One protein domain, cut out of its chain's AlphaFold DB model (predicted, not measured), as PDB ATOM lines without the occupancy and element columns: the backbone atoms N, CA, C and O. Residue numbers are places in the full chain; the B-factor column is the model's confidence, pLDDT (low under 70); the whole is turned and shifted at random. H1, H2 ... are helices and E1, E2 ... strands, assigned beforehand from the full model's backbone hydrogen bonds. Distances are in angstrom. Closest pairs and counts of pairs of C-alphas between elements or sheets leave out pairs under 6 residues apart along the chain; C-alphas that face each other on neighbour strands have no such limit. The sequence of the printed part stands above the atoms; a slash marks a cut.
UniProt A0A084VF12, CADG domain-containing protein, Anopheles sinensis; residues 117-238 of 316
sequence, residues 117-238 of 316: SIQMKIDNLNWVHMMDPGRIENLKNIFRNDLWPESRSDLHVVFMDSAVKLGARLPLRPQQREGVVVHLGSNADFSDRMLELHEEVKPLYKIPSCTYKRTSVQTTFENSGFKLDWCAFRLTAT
ATOM      1  N   SER A 117     -51.488  10.593  28.140       94.69
ATOM      2  CA  SER A 117     -50.043  10.629  28.302       94.69
ATOM      3  C   SER A 117     -49.606  11.589  29.397       94.69
ATOM      4  O   SER A 117     -50.294  12.548  29.742       94.69
ATOM      5  N   ILE A 118     -48.446  11.287  29.964       94.62
ATOM      6  CA  ILE A 118     -47.809  12.046  31.028       94.62
ATOM      7  C   ILE A 118     -46.455  12.478  30.506       94.62
ATOM      8  O   ILE A 118     -45.653  11.634  30.110       94.62
ATOM      9  N   GLN A 119     -46.178  13.772  30.558       93.88
ATOM     10  CA  GLN A 119     -44.862  14.327  30.290       93.88
ATOM     11  C   GLN A 119     -44.168  14.649  31.608       93.88
ATOM     12  O   GLN A 119     -44.751  15.289  32.478       93.88
ATOM     13  N   MET A 120     -42.909  14.241  31.744       92.62
ATOM     14  CA  MET A 120     -42.075  14.588  32.893       92.62
ATOM     15  C   MET A 120     -40.616  14.792  32.481       92.62
ATOM     16  O   MET A 120     -40.170  14.280  31.454       92.62
ATOM     17  N   LYS A 121     -39.860  15.514  33.311       92.31
ATOM     18  CA  LYS A 121     -38.409  15.690  33.178       92.31
ATOM     19  C   LYS A 121     -37.721  15.148  34.425       92.31
ATOM     20  O   LYS A 121     -38.134  15.460  35.537       92.31
ATOM     21  N   ILE A 122     -36.688  14.338  34.225       93.44
ATOM     22  CA  ILE A 122     -35.859  13.744  35.274       93.44
ATOM     23  C   ILE A 122     -34.484  14.405  35.196       93.44
ATOM     24  O   ILE A 122     -33.814  14.295  34.176       93.44
ATOM     25  N   ASP A 123     -34.057  15.081  36.259       89.19
ATOM     26  CA  ASP A 123     -32.869  15.943  36.254       89.19
ATOM     27  C   ASP A 123     -31.568  15.204  36.573       89.19
ATOM     28  O   ASP A 123     -30.490  15.603  36.138       89.19
ATOM     29  N   ASN A 124     -31.636  14.128  37.358       91.19
ATOM     30  CA  ASN A 124     -30.443  13.449  37.870       91.19
ATOM     31  C   ASN A 124     -29.877  12.367  36.941       91.19
ATOM     32  O   ASN A 124     -28.920  11.700  37.335       91.19
ATOM     33  N   LEU A 125     -30.449  12.170  35.750       92.00
ATOM     34  CA  LEU A 125     -30.067  11.110  34.813       92.00
ATOM     35  C   LEU A 125     -29.936  11.645  33.392       92.00
ATOM     36  O   LEU A 125     -30.745  12.455  32.949       92.00
ATOM     37  N   ASN A 126     -28.938  11.144  32.666       91.62
ATOM     38  CA  ASN A 126     -28.866  11.322  31.219       91.62
ATOM     39  C   ASN A 126     -29.721  10.256  30.523       91.62
ATOM     40  O   ASN A 126     -30.033   9.215  31.106       91.62
ATOM     41  N   TRP A 127     -30.026  10.479  29.242       92.88
ATOM     42  CA  TRP A 127     -30.771   9.518  28.423       92.88
ATOM     43  C   TRP A 127     -30.163   8.107  28.480       92.88
ATOM     44  O   TRP A 127     -30.879   7.135  28.697       92.88
ATOM     45  N   VAL A 128     -28.833   8.000  28.376       93.06
ATOM     46  CA  VAL A 128     -28.132   6.706  28.375       93.06
ATOM     47  C   VAL A 128     -28.269   5.976  29.716       93.06
ATOM     48  O   VAL A 128     -28.504   4.775  29.724       93.06
ATOM     49  N   HIS A 129     -28.215   6.693  30.845       93.44
ATOM     50  CA  HIS A 129     -28.432   6.088  32.169       93.44
ATOM     51  C   HIS A 129     -29.866   5.609  32.342       93.44
ATOM     52  O   HIS A 129     -30.094   4.613  33.015       93.44
ATOM     53  N   MET A 130     -30.841   6.291  31.736       94.25
ATOM     54  CA  MET A 130     -32.237   5.855  31.778       94.25
ATOM     55  C   MET A 130     -32.442   4.501  31.079       94.25
ATOM     56  O   MET A 130     -33.340   3.753  31.459       94.25
ATOM     57  N   MET A 131     -31.582   4.169  30.113       92.62
ATOM     58  CA  MET A 131     -31.582   2.887  29.406       92.62
ATOM     59  C   MET A 131     -30.887   1.749  30.161       92.62
ATOM     60  O   MET A 131     -30.856   0.625  29.656       92.62
ATOM     61  N   ASP A 132     -30.348   2.001  31.358       92.94
ATOM     62  CA  ASP A 132     -29.801   0.935  32.193       92.94
ATOM     63  C   ASP A 132     -30.876  -0.119  32.522       92.94
ATOM     64  O   ASP A 132     -32.045   0.231  32.754       92.94
ATOM     65  N   PRO A 133     -30.497  -1.409  32.601       91.44
ATOM     66  CA  PRO A 133     -31.428  -2.485  32.908       91.44
ATOM     67  C   PRO A 133     -32.282  -2.188  34.148       91.44
ATOM     68  O   PRO A 133     -31.775  -1.844  35.215       91.44
ATOM     69  N   GLY A 134     -33.601  -2.321  34.003       93.31
ATOM     70  CA  GLY A 134     -34.567  -2.161  35.092       93.31
ATOM     71  C   GLY A 134     -35.011  -0.725  35.393       93.31
ATOM     72  O   GLY A 134     -36.058  -0.564  36.012       93.31
ATOM     73  N   ARG A 135     -34.327   0.331  34.926       95.38
ATOM     74  CA  ARG A 135     -34.733   1.716  35.250       95.38
ATOM     75  C   ARG A 135     -36.084   2.114  34.667       95.38
ATOM     76  O   ARG A 135     -36.923   2.646  35.390       95.38
ATOM     77  N   ILE A 136     -36.308   1.848  33.381       95.44
ATOM     78  CA  ILE A 136     -37.599   2.117  32.728       95.44
ATOM     79  C   ILE A 136     -38.722   1.343  33.420       95.44
ATOM     80  O   ILE A 136     -39.805   1.884  33.629       95.44
ATOM     81  N   GLU A 137     -38.463   0.100  33.824       96.25
ATOM     82  CA  GLU A 137     -39.465  -0.716  34.506       96.25
ATOM     83  C   GLU A 137     -39.742  -0.210  35.926       96.25
ATOM     84  O   GLU A 137     -40.902  -0.100  36.309       96.25
ATOM     85  N   ASN A 138     -38.716   0.213  36.670       96.75
ATOM     86  CA  ASN A 138     -38.884   0.867  37.969       96.75
ATOM     87  C   ASN A 138     -39.718   2.147  37.847       96.75
ATOM     88  O   ASN A 138     -40.635   2.349  38.639       96.75
ATOM     89  N   LEU A 139     -39.455   2.974  36.828       97.06
ATOM     90  CA  LEU A 139     -40.266   4.160  36.554       97.06
ATOM     91  C   LEU A 139     -41.721   3.774  36.268       97.06
ATOM     92  O   LEU A 139     -42.631   4.327  36.881       97.06
ATOM     93  N   LYS A 140     -41.955   2.799  35.383       97.06
ATOM     94  CA  LYS A 140     -43.304   2.300  35.073       97.06
ATOM     95  C   LYS A 140     -44.003   1.745  36.314       97.06
ATOM     96  O   LYS A 140     -45.194   1.978  36.475       97.06
ATOM     97  N   ASN A 141     -43.288   1.067  37.208       97.00
ATOM     98  CA  ASN A 141     -43.849   0.490  38.429       97.00
ATOM     99  C   ASN A 141     -44.366   1.546  39.411       97.00
ATOM    100  O   ASN A 141     -45.381   1.295  40.055       97.00
ATOM    101  N   ILE A 142     -43.753   2.732  39.479       96.81
ATOM    102  CA  ILE A 142     -44.299   3.857  40.261       96.81
ATOM    103  C   ILE A 142     -45.709   4.199  39.766       96.81
ATOM    104  O   ILE A 142     -46.640   4.333  40.555       96.81
ATOM    105  N   PHE A 143     -45.907   4.262  38.450       97.00
ATOM    106  CA  PHE A 143     -47.230   4.520  37.886       97.00
ATOM    107  C   PHE A 143     -48.167   3.324  38.064       97.00
ATOM    108  O   PHE A 143     -49.245   3.473  38.618       97.00
ATOM    109  N   ARG A 144     -47.758   2.113  37.693       97.25
ATOM    110  CA  ARG A 144     -48.637   0.930  37.719       97.25
ATOM    111  C   ARG A 144     -49.079   0.491  39.115       97.25
ATOM    112  O   ARG A 144     -50.074  -0.229  39.230       97.25
ATOM    113  N   ASN A 145     -48.317   0.830  40.153       95.69
ATOM    114  CA  ASN A 145     -48.581   0.366  41.516       95.69
ATOM    115  C   ASN A 145     -49.120   1.463  42.430       95.69
ATOM    116  O   ASN A 145     -49.774   1.126  43.411       95.69
ATOM    117  N   ASP A 146     -48.855   2.734  42.123       94.25
ATOM    118  CA  ASP A 146     -49.153   3.844  43.028       94.25
ATOM    119  C   ASP A 146     -49.974   4.941  42.342       94.25
ATOM    120  O   ASP A 146     -51.094   5.226  42.759       94.25
ATOM    121  N   LEU A 147     -49.439   5.547  41.278       95.81
ATOM    122  CA  LEU A 147     -50.039   6.760  40.716       95.81
ATOM    123  C   LEU A 147     -51.156   6.482  39.721       95.81
ATOM    124  O   LEU A 147     -52.202   7.099  39.821       95.81
ATOM    125  N   TRP A 148     -50.968   5.560  38.785       96.94
ATOM    126  CA  TRP A 148     -51.893   5.267  37.689       96.94
ATOM    127  C   TRP A 148     -52.144   3.753  37.530       96.94
ATOM    128  O   TRP A 148     -51.733   3.161  36.522       96.94
ATOM    129  N   PRO A 149     -52.772   3.084  38.519       96.81
ATOM    130  CA  PRO A 149     -52.953   1.628  38.505       96.81
ATOM    131  C   PRO A 149     -53.749   1.096  37.307       96.81
ATOM    132  O   PRO A 149     -53.482  -0.008  36.830       96.81
ATOM    133  N   GLU A 150     -54.683   1.888  36.781       96.00
ATOM    134  CA  GLU A 150     -55.533   1.568  35.630       96.00
ATOM    135  C   GLU A 150     -54.706   1.363  34.351       96.00
ATOM    136  O   GLU A 150     -55.090   0.587  33.479       96.00
ATOM    137  N   SER A 151     -53.524   1.982  34.263       96.31
ATOM    138  CA  SER A 151     -52.608   1.863  33.119       96.31
ATOM    139  C   SER A 151     -51.794   0.562  33.083       96.31
ATOM    140  O   SER A 151     -50.993   0.345  32.170       96.31
ATOM    141  N   ARG A 152     -51.948  -0.336  34.068       95.88
ATOM    142  CA  ARG A 152     -51.081  -1.518  34.248       95.88
ATOM    143  C   ARG A 152     -50.943  -2.395  33.002       95.88
ATOM    144  O   ARG A 152     -49.850  -2.904  32.758       95.88
ATOM    145  N   SER A 153     -52.012  -2.553  32.224       94.25
ATOM    146  CA  SER A 153     -52.048  -3.426  31.045       94.25
ATOM    147  C   SER A 153     -51.282  -2.894  29.836       94.25
ATOM    148  O   SER A 153     -50.787  -3.692  29.045       94.25
ATOM    149  N   ASP A 154     -51.200  -1.575  29.655       94.56
ATOM    150  CA  ASP A 154     -50.750  -0.978  28.391       94.56
ATOM    151  C   ASP A 154     -49.826   0.238  28.560       94.56
ATOM    152  O   ASP A 154     -49.475   0.869  27.563       94.56
ATOM    153  N   LEU A 155     -49.378   0.548  29.784       96.44
ATOM    154  CA  LEU A 155     -48.406   1.611  30.036       96.44
ATOM    155  C   LEU A 155     -47.080   1.333  29.315       96.44
ATOM    156  O   LEU A 155     -46.391   0.345  29.610       96.44
ATOM    157  N   HIS A 156     -46.695   2.255  28.438       95.50
ATOM    158  CA  HIS A 156     -45.452   2.216  27.671       95.50
ATOM    159  C   HIS A 156     -44.824   3.607  27.552       95.50
ATOM    160  O   HIS A 156     -45.457   4.628  27.832       95.50
ATOM    161  N   VAL A 157     -43.554   3.648  27.149       96.06
ATOM    162  CA  VAL A 157     -42.850   4.903  26.876       96.06
ATOM    163  C   VAL A 157     -43.195   5.331  25.457       96.06
ATOM    164  O   VAL A 157     -42.909   4.612  24.506       96.06
ATOM    165  N   VAL A 158     -43.814   6.497  25.312       93.94
ATOM    166  CA  VAL A 158     -44.196   7.053  24.007       93.94
ATOM    167  C   VAL A 158     -43.031   7.820  23.399       93.94
ATOM    168  O   VAL A 158     -42.796   7.757  22.196       93.94
ATOM    169  N   PHE A 159     -42.278   8.545  24.225       94.31
ATOM    170  CA  PHE A 159     -41.173   9.383  23.778       94.31
ATOM    171  C   PHE A 159     -40.140   9.555  24.890       94.31
ATOM    172  O   PHE A 159     -40.486   9.623  26.070       94.31
ATOM    173  N   MET A 160     -38.866   9.649  24.509       94.12
ATOM    174  CA  MET A 160     -37.785   9.960  25.434       94.12
ATOM    175  C   MET A 160     -36.601  10.602  24.717       94.12
ATOM    176  O   MET A 160     -36.118  10.071  23.716       94.12
ATOM    177  N   ASP A 161     -36.093  11.715  25.246       92.88
ATOM    178  CA  ASP A 161     -34.902  12.382  24.709       92.88
ATOM    179  C   ASP A 161     -34.177  13.224  25.770       92.88
ATOM    180  O   ASP A 161     -34.729  13.509  26.837       92.88
ATOM    181  N   SER A 162     -32.935  13.631  25.481       90.06
ATOM    182  CA  SER A 162     -32.180  14.552  26.349       90.06
ATOM    183  C   SER A 162     -32.923  15.884  26.491       90.06
ATOM    184  O   SER A 162     -33.383  16.467  25.504       90.06
ATOM    185  N   ALA A 163     -33.018  16.398  27.720       87.75
ATOM    186  CA  ALA A 163     -33.704  17.660  27.992       87.75
ATOM    187  C   ALA A 163     -33.023  18.853  27.293       87.75
ATOM    188  O   ALA A 163     -33.696  19.779  26.837       87.75
ATOM    189  N   VAL A 164     -31.697  18.802  27.134       84.31
ATOM    190  CA  VAL A 164     -30.900  19.829  26.440       84.31
ATOM    191  C   VAL A 164     -31.323  19.948  24.976       84.31
ATOM    192  O   VAL A 164     -31.494  21.050  24.455       84.31
ATOM    193  N   LYS A 165     -31.569  18.807  24.321       82.94
ATOM    194  CA  LYS A 165     -32.002  18.746  22.919       82.94
ATOM    195  C   LYS A 165     -33.401  19.326  22.705       82.94
ATOM    196  O   LYS A 165     -33.703  19.804  21.615       82.94
ATOM    197  N   LEU A 166     -34.224  19.333  23.749       82.38
ATOM    198  CA  LEU A 166     -35.561  19.929  23.757       82.38
ATOM    199  C   LEU A 166     -35.562  21.398  24.206       82.38
ATOM    200  O   LEU A 166     -36.621  21.980  24.404       82.38
ATOM    201  N   GLY A 167     -34.389  22.021  24.335       74.56
ATOM    202  CA  GLY A 167     -34.274  23.451  24.610       74.56
ATOM    203  C   GLY A 167     -34.148  23.816  26.089       74.56
ATOM    204  O   GLY A 167     -34.262  24.999  26.412       74.56
ATOM    205  N   ALA A 168     -33.859  22.863  26.984       67.19
ATOM    206  CA  ALA A 168     -33.440  23.185  28.346       67.19
ATOM    207  C   ALA A 168     -32.061  23.878  28.307       67.19
ATOM    208  O   ALA A 168     -31.025  23.236  28.148       67.19
ATOM    209  N   ARG A 169     -32.048  25.214  28.387       58.88
ATOM    210  CA  ARG A 169     -30.833  26.041  28.319       58.88
ATOM    211  C   ARG A 169     -30.392  26.477  29.714       58.88
ATOM    212  O   ARG A 169     -30.816  27.518  30.203       58.88
ATOM    213  N   LEU A 170     -29.481  25.719  30.315       57.00
ATOM    214  CA  LEU A 170     -28.508  26.244  31.279       57.00
ATOM    215  C   LEU A 170     -27.111  26.059  30.671       57.00
ATOM    216  O   LEU A 170     -26.924  25.115  29.899       57.00
ATOM    217  N   PRO A 171     -26.114  26.908  30.993       62.19
ATOM    218  CA  PRO A 171     -24.731  26.554  30.702       62.19
ATOM    219  C   PRO A 171     -24.467  25.175  31.316       62.19
ATOM    220  O   PRO A 171     -24.677  24.987  32.518       62.19
ATOM    221  N   LEU A 172     -24.080  24.207  30.480       60.12
ATOM    222  CA  LEU A 172     -23.830  22.835  30.908       60.12
ATOM    223  C   LEU A 172     -22.699  22.860  31.931       60.12
ATOM    224  O   LEU A 172     -21.530  23.035  31.590       60.12
ATOM    225  N   ARG A 173     -23.047  22.720  33.210       66.31
ATOM    226  CA  ARG A 173     -22.050  22.464  34.242       66.31
ATOM    227  C   ARG A 173     -21.605  21.018  34.043       66.31
ATOM    228  O   ARG A 173     -22.455  20.142  34.155       66.31
ATOM    229  N   PRO A 174     -20.316  20.732  33.805       64.44
ATOM    230  CA  PRO A 174     -19.854  19.369  33.521       64.44
ATOM    231  C   PRO A 174     -20.124  18.377  34.667       64.44
ATOM    232  O   PRO A 174     -20.143  17.173  34.451       64.44
ATOM    233  N   GLN A 175     -20.357  18.875  35.887       68.31
ATOM    234  CA  GLN A 175     -20.732  18.063  37.050       68.31
ATOM    235  C   GLN A 175     -22.235  17.739  37.118       68.31
ATOM    236  O   GLN A 175     -22.637  16.851  37.865       68.31
ATOM    237  N   GLN A 176     -23.078  18.469  36.382       74.69
ATOM    238  CA  GLN A 176     -24.526  18.297  36.388       74.69
ATOM    239  C   GLN A 176     -24.950  17.420  35.207       74.69
ATOM    240  O   GLN A 176     -24.445  17.560  34.096       74.69
ATOM    241  N   ARG A 177     -25.884  16.500  35.455       81.81
ATOM    242  CA  ARG A 177     -26.487  15.683  34.398       81.81
ATOM    243  C   ARG A 177     -27.398  16.551  33.521       81.81
ATOM    244  O   ARG A 177     -27.954  17.544  33.984       81.81
ATOM    245  N   GLU A 178     -27.530  16.173  32.256       82.19
ATOM    246  CA  GLU A 178     -28.304  16.903  31.241       82.19
ATOM    247  C   GLU A 178     -29.814  16.832  31.488       82.19
ATOM    248  O   GLU A 178     -30.561  17.723  31.085       82.19
ATOM    249  N   GLY A 179     -30.253  15.768  32.160       89.69
ATOM    250  CA  GLY A 179     -31.653  15.437  32.347       89.69
ATOM    251  C   GLY A 179     -32.270  14.758  31.121       89.69
ATOM    252  O   GLY A 179     -31.804  14.884  29.985       89.69
ATOM    253  N   VAL A 180     -33.360  14.036  31.350       93.25
ATOM    254  CA  VAL A 180     -34.118  13.321  30.319       93.25
ATOM    255  C   VAL A 180     -35.594  13.688  30.420       93.25
ATOM    256  O   VAL A 180     -36.165  13.723  31.509       93.25
ATOM    257  N   VAL A 181     -36.217  13.982  29.282       93.50
ATOM    258  CA  VAL A 181     -37.671  14.149  29.189       93.50
ATOM    259  C   VAL A 181     -38.261  12.816  28.771       93.50
ATOM    260  O   VAL A 181     -37.826  12.241  27.776       93.50
ATOM    261  N   VAL A 182     -39.242  12.338  29.531       95.81
ATOM    262  CA  VAL A 182     -39.910  11.052  29.319       95.81
ATOM    263  C   VAL A 182     -41.404  11.297  29.188       95.81
ATOM    264  O   VAL A 182     -41.997  12.002  30.007       95.81
ATOM    265  N   HIS A 183     -42.010  10.705  28.164       95.75
ATOM    266  CA  HIS A 183     -43.455  10.648  28.000       95.75
ATOM    267  C   HIS A 183     -43.930   9.210  28.181       95.75
ATOM    268  O   HIS A 183     -43.485   8.313  27.463       95.75
ATOM    269  N   LEU A 184     -44.840   8.993  29.125       96.50
ATOM    270  CA  LEU A 184     -45.510   7.708  29.324       96.50
ATOM    271  C   LEU A 184     -46.933   7.790  28.790       96.50
ATOM    272  O   LEU A 184     -47.582   8.814  28.971       96.50
ATOM    273  N   GLY A 185     -47.418   6.728  28.155       95.19
ATOM    274  CA  GLY A 185     -48.753   6.685  27.566       95.19
ATOM    275  C   GLY A 185     -49.511   5.414  27.916       95.19
ATOM    276  O   GLY A 185     -48.920   4.338  28.023       95.19
ATOM    277  N   SER A 186     -50.826   5.555  28.068       95.62
ATOM    278  CA  SER A 186     -51.799   4.473  28.249       95.62
ATOM    279  C   SER A 186     -53.157   4.875  27.662       95.62
ATOM    280  O   SER A 186     -53.433   6.055  27.442       95.62
ATOM    281  N   ASN A 187     -54.015   3.902  27.367       94.06
ATOM    282  CA  ASN A 187     -55.409   4.145  26.998       94.06
ATOM    283  C   ASN A 187     -56.351   4.249  28.204       94.06
ATOM    284  O   ASN A 187     -57.519   4.574  28.005       94.06
ATOM    285  N   ALA A 188     -55.871   3.953  29.413       94.50
ATOM    286  CA  ALA A 188     -56.638   4.103  30.641       94.50
ATOM    287  C   ALA A 188     -56.917   5.580  30.945       94.50
ATOM    288  O   ALA A 188     -56.114   6.447  30.602       94.50
ATOM    289  N   ASP A 189     -58.029   5.873  31.613       94.50
ATOM    290  CA  ASP A 189     -58.302   7.209  32.147       94.50
ATOM    291  C   ASP A 189     -57.377   7.521  33.330       94.50
ATOM    292  O   ASP A 189     -56.859   6.609  33.978       94.50
ATOM    293  N   PHE A 190     -57.110   8.804  33.585       95.12
ATOM    294  CA  PHE A 190     -56.273   9.205  34.718       95.12
ATOM    295  C   PHE A 190     -56.959   8.862  36.044       95.12
ATOM    296  O   PHE A 190     -58.150   9.107  36.211       95.12
ATOM    297  N   SER A 191     -56.186   8.330  36.990       95.00
ATOM    298  CA  SER A 191     -56.653   8.083  38.354       95.00
ATOM    299  C   SER A 191     -56.894   9.396  39.108       95.00
ATOM    300  O   SER A 191     -56.276  10.423  38.801       95.00
ATOM    301  N   ASP A 192     -57.688   9.344  40.177       94.56
ATOM    302  CA  ASP A 192     -57.890  10.493  41.071       94.56
ATOM    303  C   ASP A 192     -56.559  11.030  41.613       94.56
ATOM    304  O   ASP A 192     -56.314  12.233  41.617       94.56
ATOM    305  N   ARG A 193     -55.628  10.136  41.957       93.81
ATOM    306  CA  ARG A 193     -54.299  10.507  42.458       93.81
ATOM    307  C   ARG A 193     -53.451  11.256  41.428       93.81
ATOM    308  O   ARG A 193     -52.689  12.153  41.788       93.81
ATOM    309  N   MET A 194     -53.556  10.898  40.148       93.06
ATOM    310  CA  MET A 194     -52.891  11.635  39.068       93.06
ATOM    311  C   MET A 194     -53.500  13.026  38.888       93.06
ATOM    312  O   MET A 194     -52.762  13.980  38.634       93.06
ATOM    313  N   LEU A 195     -54.822  13.148  39.027       93.31
ATOM    314  CA  LEU A 195     -55.536  14.423  38.939       93.31
ATOM    315  C   LEU A 195     -55.220  15.337  40.134       93.31
ATOM    316  O   LEU A 195     -54.962  16.524  39.944       93.31
ATOM    317  N   GLU A 196     -55.138  14.793  41.347       93.12
ATOM    318  CA  GLU A 196     -54.684  15.522  42.540       93.12
ATOM    319  C   GLU A 196     -53.251  16.037  42.369       93.12
ATOM    320  O   GLU A 196     -52.985  17.227  42.558       93.12
ATOM    321  N   LEU A 197     -52.336  15.170  41.917       91.94
ATOM    322  CA  LEU A 197     -50.963  15.562  41.603       91.94
ATOM    323  C   LEU A 197     -50.924  16.664  40.538       91.94
ATOM    324  O   LEU A 197     -50.123  17.594  40.640       91.94
ATOM    325  N   HIS A 198     -51.787  16.583  39.523       90.38
ATOM    326  CA  HIS A 198     -51.909  17.624  38.509       90.38
ATOM    327  C   HIS A 198     -52.296  18.975  39.122       90.38
ATOM    328  O   HIS A 198     -51.658  19.981  38.812       90.38
ATOM    329  N   GLU A 199     -53.276  19.015  40.025       90.69
ATOM    330  CA  GLU A 199     -53.667  20.255  40.707       90.69
ATOM    331  C   GLU A 199     -52.560  20.790  41.636       90.69
ATOM    332  O   GLU A 199     -52.361  22.007  41.708       90.69
ATOM    333  N   GLU A 200     -51.751  19.927  42.264       90.75
ATOM    334  CA  GLU A 200     -50.570  20.353  43.036       90.75
ATOM    335  C   GLU A 200     -49.505  21.051  42.169       90.75
ATOM    336  O   GLU A 200     -48.866  22.026  42.606       90.75
ATOM    337  N   VAL A 201     -49.286  20.548  40.944       89.38
ATOM    338  CA  VAL A 201     -48.244  21.054  40.034       89.38
ATOM    339  C   VAL A 201     -48.713  22.188  39.129       89.38
ATOM    340  O   VAL A 201     -47.887  22.981  38.684       89.38
ATOM    341  N   LYS A 202     -50.015  22.331  38.881       88.31
ATOM    342  CA  LYS A 202     -50.602  23.346  37.992       88.31
ATOM    343  C   LYS A 202     -50.143  24.786  38.276       88.31
ATOM    344  O   LYS A 202     -49.819  25.497  37.320       88.31
ATOM    345  N   PRO A 203     -49.987  25.244  39.538       86.31
ATOM    346  CA  PRO A 203     -49.422  26.568  39.825       86.31
ATOM    347  C   PRO A 203     -47.974  26.757  39.337       86.31
ATOM    348  O   PRO A 203     -47.526  27.887  39.159       86.31
ATOM    349  N   LEU A 204     -47.232  25.667  39.122       83.56
ATOM    350  CA  LEU A 204     -45.819  25.671  38.729       83.56
ATOM    351  C   LEU A 204     -45.616  25.852  37.234       83.56
ATOM    352  O   LEU A 204     -44.499  26.113  36.804       83.56
ATOM    353  N   TYR A 205     -46.676  25.768  36.429       82.44
ATOM    354  CA  TYR A 205     -46.546  25.776  34.971       82.44
ATOM    355  C   TYR A 205     -46.008  27.096  34.417       82.44
ATOM    356  O   TYR A 205     -45.497  27.137  33.301       82.44
ATOM    357  N   LYS A 206     -46.115  28.168  35.208       79.19
ATOM    358  CA  LYS A 206     -45.608  29.504  34.884       79.19
ATOM    359  C   LYS A 206     -44.129  29.686  35.237       79.19
ATOM    360  O   LYS A 206     -43.553  30.711  34.888       79.19
ATOM    361  N   ILE A 207     -43.530  28.734  35.953       77.31
ATOM    362  CA  ILE A 207     -42.156  28.815  36.446       77.31
ATOM    363  C   ILE A 207     -41.269  27.933  35.555       77.31
ATOM    364  O   ILE A 207     -41.617  26.781  35.303       77.31
ATOM    365  N   PRO A 208     -40.118  28.438  35.076       67.88
ATOM    366  CA  PRO A 208     -39.269  27.690  34.151       67.88
ATOM    367  C   PRO A 208     -38.519  26.516  34.798       67.88
ATOM    368  O   PRO A 208     -38.187  25.563  34.103       67.88
ATOM    369  N   SER A 209     -38.218  26.573  36.100       67.62
ATOM    370  CA  SER A 209     -37.545  25.485  36.819       67.62
ATOM    371  C   SER A 209     -37.874  25.516  38.309       67.62
ATOM    372  O   SER A 209     -37.920  26.583  38.928       67.62
ATOM    373  N   CYS A 210     -38.098  24.333  38.877       70.00
ATOM    374  CA  CYS A 210     -38.460  24.138  40.272       70.00
ATOM    375  C   CYS A 210     -37.239  23.647  41.065       70.00
ATOM    376  O   CYS A 210     -36.809  22.512  40.895       70.00
ATOM    377  N   THR A 211     -36.692  24.463  41.971       64.19
ATOM    378  CA  THR A 211     -35.530  24.070  42.797       64.19
ATOM    379  C   THR A 211     -35.895  23.474  44.159       64.19
ATOM    380  O   THR A 211     -35.052  22.819  44.767       64.19
ATOM    381  N   TYR A 212     -37.114  23.700  44.672       57.91
ATOM    382  CA  TYR A 212     -37.417  23.398  46.082       57.91
ATOM    383  C   TYR A 212     -38.879  23.022  46.400       57.91
ATOM    384  O   TYR A 212     -39.305  23.135  47.546       57.91
ATOM    385  N   LYS A 213     -39.701  22.579  45.440       66.56
ATOM    386  CA  LYS A 213     -41.096  22.229  45.772       66.56
ATOM    387  C   LYS A 213     -41.298  20.726  45.942       66.56
ATOM    388  O   LYS A 213     -41.069  19.976  45.000       66.56
ATOM    389  N   ARG A 214     -41.769  20.340  47.136       73.62
ATOM    390  CA  ARG A 214     -42.212  18.985  47.479       73.62
ATOM    391  C   ARG A 214     -43.660  18.769  47.066       73.62
ATOM    392  O   ARG A 214     -44.544  19.399  47.637       73.62
ATOM    393  N   THR A 215     -43.876  17.923  46.063       86.75
ATOM    394  CA  THR A 215     -45.190  17.330  45.765       86.75
ATOM    395  C   THR A 215     -45.452  16.165  46.719       86.75
ATOM    396  O   THR A 215     -44.513  15.633  47.324       86.75
ATOM    397  N   SER A 216     -46.710  15.742  46.840       88.44
ATOM    398  CA  SER A 216     -47.112  14.602  47.681       88.44
ATOM    399  C   SER A 216     -46.373  13.302  47.345       88.44
ATOM    400  O   SER A 216     -46.162  12.462  48.218       88.44
ATOM    401  N   VAL A 217     -45.917  13.154  46.100       92.19
ATOM    402  CA  VAL A 217     -45.305  11.926  45.569       92.19
ATOM    403  C   VAL A 217     -43.782  12.015  45.405       92.19
ATOM    404  O   VAL A 217     -43.167  11.075  44.901       92.19
ATOM    405  N   GLN A 218     -43.144  13.123  45.810       91.12
ATOM    406  CA  GLN A 218     -41.701  13.321  45.602       91.12
ATOM    407  C   GLN A 218     -40.856  12.191  46.199       91.12
ATOM    408  O   GLN A 218     -39.953  11.681  45.536       91.12
ATOM    409  N   THR A 219     -41.167  11.769  47.423       91.25
ATOM    410  CA  THR A 219     -40.428  10.708  48.116       91.25
ATOM    411  C   THR A 219     -40.528   9.367  47.389       91.25
ATOM    412  O   THR A 219     -39.537   8.647  47.323       91.25
ATOM    413  N   THR A 220     -41.671   9.042  46.775       93.50
ATOM    414  CA  THR A 220     -41.856   7.810  45.989       93.50
ATOM    415  C   THR A 220     -40.872   7.729  44.818       93.50
ATOM    416  O   THR A 220     -40.242   6.689  44.593       93.50
ATOM    417  N   PHE A 221     -40.687   8.838  44.094       94.56
ATOM    418  CA  PHE A 221     -39.732   8.902  42.987       94.56
ATOM    419  C   PHE A 221     -38.280   8.925  43.466       94.56
ATOM    420  O   PHE A 221     -37.451   8.201  42.912       94.56
ATOM    421  N   GLU A 222     -37.970   9.689  44.516       93.44
ATOM    422  CA  GLU A 222     -36.614   9.764  45.072       93.44
ATOM    423  C   GLU A 222     -36.143   8.415  45.625       93.44
ATOM    424  O   GLU A 222     -35.009   8.014  45.359       93.44
ATOM    425  N   ASN A 223     -37.026   7.669  46.300       93.75
ATOM    426  CA  ASN A 223     -36.757   6.310  46.781       93.75
ATOM    427  C   ASN A 223     -36.453   5.334  45.636       93.75
ATOM    428  O   ASN A 223     -35.709   4.373  45.817       93.75
ATOM    429  N   SER A 224     -36.993   5.604  44.448       94.25
ATOM    430  CA  SER A 224     -36.727   4.841  43.224       94.25
ATOM    431  C   SER A 224     -35.540   5.394  42.417       94.25
ATOM    432  O   SER A 224     -35.249   4.906  41.325       94.25
ATOM    433  N   GLY A 225     -34.839   6.410  42.935       93.56
ATOM    434  CA  GLY A 225     -33.651   7.002  42.319       93.56
ATOM    435  C   GLY A 225     -33.928   8.064  41.250       93.56
ATOM    436  O   GLY A 225     -33.019   8.389  40.479       93.56
ATOM    437  N   PHE A 226     -35.139   8.625  41.189       94.88
ATOM    438  CA  PHE A 226     -35.526   9.655  40.221       94.88
ATOM    439  C   PHE A 226     -35.745  11.011  40.900       94.88
ATOM    440  O   PHE A 226     -36.547  11.137  41.821       94.88
ATOM    441  N   LYS A 227     -35.061  12.050  40.412       92.19
ATOM    442  CA  LYS A 227     -35.300  13.448  40.794       92.19
ATOM    443  C   LYS A 227     -36.024  14.149  39.657       92.19
ATOM    444  O   LYS A 227     -35.431  14.354  38.599       92.19
ATOM    445  N   LEU A 228     -37.296  14.476  39.861       90.88
ATOM    446  CA  LEU A 228     -38.140  15.079  38.835       90.88
ATOM    447  C   LEU A 228     -38.147  16.602  38.939       90.88
ATOM    448  O   LEU A 228     -38.170  17.164  40.032       90.88
ATOM    449  N   ASP A 229     -38.221  17.250  37.782       89.50
ATOM    450  CA  ASP A 229     -38.554  18.664  37.666       89.50
ATOM    451  C   ASP A 229     -40.078  18.813  37.564       89.50
ATOM    452  O   ASP A 229     -40.676  18.700  36.489       89.50
ATOM    453  N   TRP A 230     -40.726  19.053  38.704       89.94
ATOM    454  CA  TRP A 230     -42.186  19.177  38.791       89.94
ATOM    455  C   TRP A 230     -42.751  20.345  37.972       89.94
ATOM    456  O   TRP A 230     -43.910  20.300  37.566       89.94
ATOM    457  N   CYS A 231     -41.938  21.357  37.648       86.50
ATOM    458  CA  CYS A 231     -42.342  22.446  36.757       86.50
ATOM    459  C   CYS A 231     -42.594  21.956  35.318       86.50
ATOM    460  O   CYS A 231     -43.346  22.594  34.578       86.50
ATOM    461  N   ALA A 232     -42.023  20.812  34.928       87.62
ATOM    462  CA  ALA A 232     -42.169  20.194  33.611       87.62
ATOM    463  C   ALA A 232     -43.172  19.022  33.578       87.62
ATOM    464  O   ALA A 232     -43.358  18.418  32.522       87.62
ATOM    465  N   PHE A 233     -43.814  18.691  34.704       91.56
ATOM    466  CA  PHE A 233     -44.806  17.616  34.765       91.56
ATOM    467  C   PHE A 233     -46.136  18.054  34.139       91.56
ATOM    468  O   PHE A 233     -46.693  19.072  34.551       91.56
ATOM    469  N   ARG A 234     -46.658  17.320  33.153       89.81
ATOM    470  CA  ARG A 234     -47.940  17.613  32.486       89.81
ATOM    471  C   ARG A 234     -48.734  16.334  32.243       89.81
ATOM    472  O   ARG A 234     -48.150  15.288  31.969       89.81
ATOM    473  N   LEU A 235     -50.058  16.458  32.288       92.44
ATOM    474  CA  LEU A 235     -50.989  15.458  31.769       92.44
ATOM    475  C   LEU A 235     -51.512  15.920  30.413       92.44
ATOM    476  O   LEU A 235     -51.743  17.112  30.216       92.44
ATOM    477  N   THR A 236     -51.686  14.992  29.482       87.44
ATOM    478  CA  THR A 236     -52.199  15.276  28.142       87.44
ATOM    479  C   THR A 236     -53.145  14.160  27.719       87.44
ATOM    480  O   THR A 236     -52.718  13.016  27.562       87.44
ATOM    481  N   ALA A 237     -54.421  14.495  27.527       81.50
ATOM    482  CA  ALA A 237     -55.421  13.621  26.919       81.50
ATOM    483  C   ALA A 237     -55.536  13.938  25.417       81.50
ATOM    484  O   ALA A 237     -55.479  15.099  25.020       81.50
ATOM    485  N   THR A 238     -55.660  12.916  24.564       63.38
ATOM    486  CA  THR A 238     -55.785  13.086  23.096       63.38
ATOM    487  C   THR A 238     -57.197  13.432  22.626       63.38
ATOM    488  O   THR A 238     -57.374  13.759  21.456       63.38
TER     489      THR A 238
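What this domain is: This is residues 117 to 238 of the 316 residues of the protein "CADG domain-containing protein" of Anopheles sinensis (UniProt A0A084VF12). A twisted sheet of four strands makes a wall, with the helices gathered on one side of it: H2 and H3 by the E2 and E3 part, H4 by the E4 edge, and H5 farther out, close to H2. H1 sits at one end of E2 and E3, and from that end residues 168 to 175 of the long E2 to E3 link reach out. The printed part has 122 residues with five named helices and four named strands, in the order E1 H1 H2 H3 E2 E3 H4 H5 E4; the sheet order is E2 E3 E1 E4, all antiparallel, and the class is mixed. It is compact, with a radius of gyration of the C-alphas of 13.8 A and spans of 40 by 34 by 29 A.

Where its parts are: E1, residues 117 to 122, begins at C-alpha 117 (-50.043, 10.629, 28.302) and is 16.1 A long. H1 is residues 127 to 130, H2 residues 135 to 147, 17.0 A, and H3 residues 149 to 153. E2, residues 156 to 162, is 18.2 A long, and E3, residues 180 to 186, 19.9 A. H4, residues 192 to 206, is 23.5 A long and begins at C-alpha 192 (-57.890, 10.493, 41.071). H5 is residues 218 to 223; E4, residues 234 to 237, ends at C-alpha 237 (-55.421, 13.621, 26.919).

How they stand to each other: E2 and E3 form a hairpin, with N 158 and O 183 2.8 A apart, within hydrogen-bond range. E3 and E1 pair through N 118 and O 184, 2.8 A, and E1 and E4 through N 119 and O 234, 2.9 A. E3, H4 H5, E4 is a split strand-helix-strand unit, two strands running the same way with E1 between them; its crossover is right-handed. H1 is on the sheet at a height of 8.1 A, only just over none of its strands, with 2 C-alphas falling on E2 and 2 on E3. H2, H3 and H4 only graze the sheet; the closest C-alphas of H4 and E4, His 198 and Leu 235, are 7.1 A apart. H2 and H3 touch only at the corner, at Arg 144 and Arg 152, with C-alphas 4.9 A apart. H5 is not on the sheet; it is close to H2 but not clearly touching, with the C-alphas of Ile 142 and Phe 221 7.3 A apart. Every O i to N i+4 pair is within hydrogen-bond range in H5, but 8 of 9 in H2, 7 of 11 in H4 and 0 of 1 in H3, where 1 of 2 O i to N i+3 pairs is within range; H1, with 4 residues, is too short for any O i to N i+4 pair inside it.

The domain as a whole: The C-alphas farthest apart, Ser 153 and Pro 171, are 40.6 A apart. The printed part has no cut; the links E2 to E3 and H4 to H5 are long. Mean pLDDT of the printed part is 88.2, with residues 168 to 175, 208 to 209, 211 to 213 and 238 under 70.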